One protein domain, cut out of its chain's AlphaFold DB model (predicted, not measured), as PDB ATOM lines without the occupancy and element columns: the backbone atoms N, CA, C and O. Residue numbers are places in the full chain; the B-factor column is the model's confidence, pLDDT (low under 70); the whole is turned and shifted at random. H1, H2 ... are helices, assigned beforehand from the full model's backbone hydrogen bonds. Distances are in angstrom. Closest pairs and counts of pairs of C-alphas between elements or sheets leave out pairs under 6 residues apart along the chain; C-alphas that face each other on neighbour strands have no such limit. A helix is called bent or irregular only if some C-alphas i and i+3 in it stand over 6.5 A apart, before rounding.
ATOM      1  N   GLN A 194     285.057 250.208 326.829       90.50
ATOM      2  CA  GLN A 194     285.136 248.978 327.621       90.50
ATOM      3  C   GLN A 194     283.831 248.168 327.586       90.50
ATOM      4  O   GLN A 194     283.869 246.951 327.425       90.50
ATOM      5  N   GLU A 195     282.678 248.828 327.709       89.81
ATOM      6  CA  GLU A 195     281.355 248.191 327.644       89.81
ATOM      7  C   GLU A 195     281.095 247.637 326.240       89.81
ATOM      8  O   GLU A 195     280.579 246.528 326.095       89.81
ATOM      9  N   GLU A 196     281.521 248.374 325.205       90.50
ATOM     10  CA  GLU A 196     281.415 247.926 323.819       90.50
ATOM     11  C   GLU A 196     282.256 246.674 323.551       90.50
ATOM     12  O   GLU A 196     281.768 245.698 322.974       90.50
ATOM     13  N   ALA A 197     283.518 246.688 323.991       90.44
ATOM     14  CA  ALA A 197     284.434 245.566 323.838       90.44
ATOM     15  C   ALA A 197     283.933 244.325 324.590       90.44
ATOM     16  O   ALA A 197     283.970 243.215 324.049       90.44
ATOM     17  N   LEU A 198     283.413 244.507 325.809       91.06
ATOM     18  CA  LEU A 198     282.812 243.428 326.589       91.06
ATOM     19  C   LEU A 198     281.585 242.848 325.883       91.06
ATOM     20  O   LEU A 198     281.544 241.634 325.679       91.06
ATOM     21  N   GLY A 199     280.649 243.687 325.429       89.88
ATOM     22  CA  GLY A 199     279.457 243.239 324.704       89.88
ATOM     23  C   GLY A 199     279.792 242.478 323.418       89.88
ATOM     24  O   GLY A 199     279.217 241.423 323.147       89.88
ATOM     25  N   LEU A 200     280.792 242.942 322.658       89.88
ATOM     26  CA  LEU A 200     281.275 242.237 321.469       89.88
ATOM     27  C   LEU A 200     281.902 240.881 321.825       89.88
ATOM     28  O   LEU A 200     281.611 239.873 321.185       89.88
ATOM     29  N   SER A 201     282.737 240.829 322.866       90.00
ATOM     30  CA  SER A 201     283.369 239.580 323.306       90.00
ATOM     31  C   SER A 201     282.342 238.542 323.779       90.00
ATOM     32  O   SER A 201     282.459 237.359 323.451       90.00
ATOM     33  N   GLN A 202     281.302 238.992 324.485       88.50
ATOM     34  CA  GLN A 202     280.182 238.179 324.951       88.50
ATOM     35  C   GLN A 202     279.339 237.674 323.776       88.50
ATOM     36  O   GLN A 202     278.988 236.492 323.738       88.50
ATOM     37  N   HIS A 203     279.085 238.524 322.772       86.50
ATOM     38  CA  HIS A 203     278.411 238.137 321.530       86.50
ATOM     39  C   HIS A 203     279.159 237.003 320.820       86.50
ATOM     40  O   HIS A 203     278.563 235.984 320.470       86.50
ATOM     41  N   CYS A 204     280.479 237.134 320.665       84.12
ATOM     42  CA  CYS A 204     281.301 236.122 320.001       84.12
ATOM     43  C   CYS A 204     281.358 234.788 320.737       84.12
ATOM     44  O   CYS A 204     281.505 233.745 320.104       84.12
ATOM     45  N   ARG A 205     281.237 234.813 322.063       84.50
ATOM     46  CA  ARG A 205     281.249 233.607 322.897       84.50
ATOM     47  C   ARG A 205     279.859 233.022 323.134       84.50
ATOM     48  O   ARG A 205     279.766 232.026 323.843       84.50
ATOM     49  N   ALA A 206     278.802 233.635 322.587       78.69
ATOM     50  CA  ALA A 206     277.413 233.305 322.910       78.69
ATOM     51  C   ALA A 206     277.148 233.281 324.434       78.69
ATOM     52  O   ALA A 206     276.398 232.449 324.939       78.69
ATOM     53  N   GLN A 207     277.799 234.183 325.177       79.06
ATOM     54  CA  GLN A 207     277.685 234.292 326.632       79.06
ATOM     55  C   GLN A 207     276.686 235.388 326.979       79.06
ATOM     56  O   GLN A 207     277.013 236.566 326.880       79.06
ATOM     57  N   PHE A 208     275.475 235.008 327.371       74.94
ATOM     58  CA  PHE A 208     274.428 235.949 327.762       74.94
ATOM     59  C   PHE A 208     274.385 236.063 329.282       74.94
ATOM     60  O   PHE A 208     274.207 235.060 329.975       74.94
ATOM     61  N   SER A 209     274.576 237.272 329.803       70.25
ATOM     62  CA  SER A 209     274.424 237.551 331.227       70.25
ATOM     63  C   SER A 209     272.949 237.740 331.576       70.25
ATOM     64  O   SER A 209     272.187 238.378 330.850       70.25
ATOM     65  N   THR A 210     272.538 237.196 332.718       74.00
ATOM     66  CA  THR A 210     271.249 237.539 333.318       74.00
ATOM     67  C   THR A 210     271.340 238.947 333.888       74.00
ATOM     68  O   THR A 210     272.205 239.217 334.724       74.00
ATOM     69  N   LEU A 211     270.462 239.840 333.437       74.31
ATOM     70  CA  LEU A 211     270.406 241.200 333.961       74.31
ATOM     71  C   LEU A 211     269.931 241.194 335.426       74.31
ATOM     72  O   LEU A 211     269.085 240.370 335.790       74.31
ATOM     73  N   PRO A 212     270.452 242.095 336.279       71.06
ATOM     74  CA  PRO A 212     269.965 242.241 337.645       71.06
ATOM     75  C   PRO A 212     268.465 242.556 337.664       71.06
ATOM     76  O   PRO A 212     267.997 243.418 336.926       71.06
ATOM     77  N   HIS A 213     267.719 241.898 338.555       62.72
ATOM     78  CA  HIS A 213     266.263 242.073 338.683       62.72
ATOM     79  C   HIS A 213     265.859 243.471 339.191       62.72
ATOM     80  O   HIS A 213     264.707 243.867 339.052       62.72
ATOM     81  N   SER A 214     266.798 244.224 339.772       63.62
ATOM     82  CA  SER A 214     266.587 245.589 340.254       63.62
ATOM     83  C   SER A 214     267.691 246.497 339.722       63.62
ATOM     84  O   SER A 214     268.823 246.461 340.204       63.62
ATOM     85  N   LEU A 215     267.354 247.332 338.742       71.06
ATOM     86  CA  LEU A 215     268.243 248.357 338.203       71.06
ATOM     87  C   LEU A 215     268.023 249.664 338.976       71.06
ATOM     88  O   LEU A 215     267.025 250.343 338.761       71.06
ATOM     89  N   GLN A 216     268.938 250.001 339.890       66.00
ATOM     90  CA  GLN A 216     268.882 251.267 340.638       66.00
ATOM     91  C   GLN A 216     269.258 252.470 339.755       66.00
ATOM     92  O   GLN A 216     268.551 253.472 339.769       66.00
ATOM     93  N   ASP A 217     270.324 252.350 338.951       75.31
ATOM     94  CA  ASP A 217     270.705 253.335 337.929       75.31
ATOM     95  C   ASP A 217     271.134 252.635 336.617       75.31
ATOM     96  O   ASP A 217     272.162 251.951 336.570       75.31
ATOM     97  N   PRO A 218     270.365 252.792 335.521       76.38
ATOM     98  CA  PRO A 218     270.701 252.224 334.217       76.38
ATOM     99  C   PRO A 218     272.010 252.757 333.617       76.38
ATOM    100  O   PRO A 218     272.628 252.071 332.803       76.38
ATOM    101  N   LYS A 219     272.444 253.977 333.968       77.81
ATOM    102  CA  LYS A 219     273.666 254.573 333.398       77.81
ATOM    103  C   LYS A 219     274.941 254.024 334.023       77.81
ATOM    104  O   LYS A 219     275.952 253.950 333.327       77.81
ATOM    105  N   SER A 220     274.900 253.648 335.297       78.56
ATOM    106  CA  SER A 220     276.048 253.097 336.018       78.56
ATOM    107  C   SER A 220     276.187 251.579 335.868       78.56
ATOM    108  O   SER A 220     277.240 251.034 336.195       78.56
ATOM    109  N   CYS A 221     275.156 250.886 335.375       83.19
ATOM    110  CA  CYS A 221     275.177 249.438 335.178       83.19
ATOM    111  C   CYS A 221     275.915 249.057 333.885       83.19
ATOM    112  O   CYS A 221     275.347 249.054 332.789       83.19
ATOM    113  N   SER A 222     277.196 248.709 334.026       84.50
ATOM    114  CA  SER A 222     278.053 248.255 332.924       84.50
ATOM    115  C   SER A 222     277.506 246.986 332.256       84.50
ATOM    116  O   SER A 222     277.569 246.860 331.035       84.50
ATOM    117  N   GLU A 223     276.911 246.072 333.028       87.19
ATOM    118  CA  GLU A 223     276.342 244.813 332.532       87.19
ATOM    119  C   GLU A 223     275.145 245.046 331.608       87.19
ATOM    120  O   GLU A 223     275.011 244.379 330.584       87.19
ATOM    121  N   LEU A 224     274.284 246.013 331.942       86.25
ATOM    122  CA  LEU A 224     273.153 246.392 331.099       86.25
ATOM    123  C   LEU A 224     273.638 246.971 329.772       86.25
ATOM    124  O   LEU A 224     273.153 246.593 328.706       86.25
ATOM    125  N   ARG A 225     274.614 247.879 329.833       87.06
ATOM    126  CA  ARG A 225     275.167 248.544 328.649       87.06
ATOM    127  C   ARG A 225     275.922 247.561 327.753       87.06
ATOM    128  O   ARG A 225     275.773 247.619 326.533       87.06
ATOM    129  N   SER A 226     276.660 246.613 328.334       88.81
ATOM    130  CA  SER A 226     277.336 245.557 327.575       88.81
ATOM    131  C   SER A 226     276.345 244.567 326.956       88.81
ATOM    132  O   SER A 226     276.509 244.206 325.793       88.81
ATOM    133  N   ALA A 227     275.282 244.179 327.671       86.94
ATOM    134  CA  ALA A 227     274.220 243.313 327.148       86.94
ATOM    135  C   ALA A 227     273.415 243.994 326.025       86.94
ATOM    136  O   ALA A 227     273.052 243.362 325.025       86.94
ATOM    137  N   PHE A 228     273.184 245.304 326.148       87.00
ATOM    138  CA  PHE A 228     272.606 246.109 325.078       87.00
ATOM    139  C   PHE A 228     273.502 246.078 323.839       87.00
ATOM    140  O   PHE A 228     273.025 245.716 322.764       87.00
ATOM    141  N   GLN A 229     274.808 246.332 323.987       88.31
ATOM    142  CA  GLN A 229     275.744 246.250 322.863       88.31
ATOM    143  C   GLN A 229     275.794 244.846 322.250       88.31
ATOM    144  O   GLN A 229     275.767 244.706 321.030       88.31
ATOM    145  N   GLN A 230     275.831 243.800 323.076       87.75
ATOM    146  CA  GLN A 230     275.818 242.409 322.625       87.75
ATOM    147  C   GLN A 230     274.625 242.118 321.702       87.75
ATOM    148  O   GLN A 230     274.755 241.356 320.741       87.75
ATOM    149  N   SER A 231     273.479 242.739 321.982       84.88
ATOM    150  CA  SER A 231     272.234 242.568 321.230       84.88
ATOM    151  C   SER A 231     272.199 243.344 319.907       84.88
ATOM    152  O   SER A 231     271.373 243.042 319.047       84.88
ATOM    153  N   LEU A 232     273.083 244.330 319.723       84.56
ATOM    154  CA  LEU A 232     273.196 245.116 318.488       84.56
ATOM    155  C   LEU A 232     274.120 244.475 317.443       84.56
ATOM    156  O   LEU A 232     274.099 244.865 316.274       84.56
ATOM    157  N   VAL A 233     274.938 243.504 317.850       85.12
ATOM    158  CA  VAL A 233     275.884 242.821 316.964       85.12
ATOM    159  C   VAL A 233     275.190 241.664 316.241       85.12
ATOM    160  O   VAL A 233     274.315 240.993 316.787       85.12
ATOM    161  N   TYR A 234     275.589 241.419 314.994       84.81
ATOM    162  CA  TYR A 234     275.157 240.265 314.214       84.81
ATOM    163  C   TYR A 234     276.323 239.682 313.417       84.81
ATOM    164  O   TYR A 234     277.264 240.387 313.043       84.81
TER     165      TYR A 234
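This is residues 194 to 234 of the 466 residues of an uncharacterized protein of Scophthalmus maximus (UniProt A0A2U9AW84). Two short helices, H1 and H2, cross near their middles as an X, and between them the chain swings out in one wide loop, residues 205 to 221, which reaches well beyond the pair at Gln 216. The crossed helices make the body, and the loop makes much of the length. The printed part has 41 residues, with two named helices in the order H1, H2 and no named strand; its class is all helix, with 22 of the 41 residues in the helices. The whole is compact, with a radius of gyration of the C-alphas of 9.9 A, yet elongated in outline, with spans of 28 by 18 by 13 A.

H1, residues 194 to 204, and H2, residues 222 to 232, touch, with 22 pairs of C-alphas within 8 A. Their closest C-alphas are those of Gly 199 and Ser 226, 4.3 A apart. The centres of the two helices are 7.6 A apart. Their lines stand at a steep tilt of 50 degrees, and they run the same way. In both H1 and H2 every O i to N i+4 pair is within hydrogen-bond range.

H1 begins at Gln 194, with its C-alpha at (285.136, 248.978, 327.621), and ends at Cys 204, 15.4 A from first to last C-alpha. H2 begins at Ser 222, with its C-alpha at (278.053, 248.255, 332.924), and ends at Leu 232, with its C-alpha at (273.196, 245.116, 318.488); it measures 15.6 A from first to last C-alpha. Neither helix is bent.

The two C-alphas farthest apart are those of Gln 216 and Tyr 234, at 29.3 A. The link from H1 to H2 is long, with 17 residues, and its C-alphas lie 7 to 16 A from the mean of the C-alphas. The printed part has no cut. The mean pLDDT of the printed part is 82.1, and residues 213 to 214 and residue 216 are under 70.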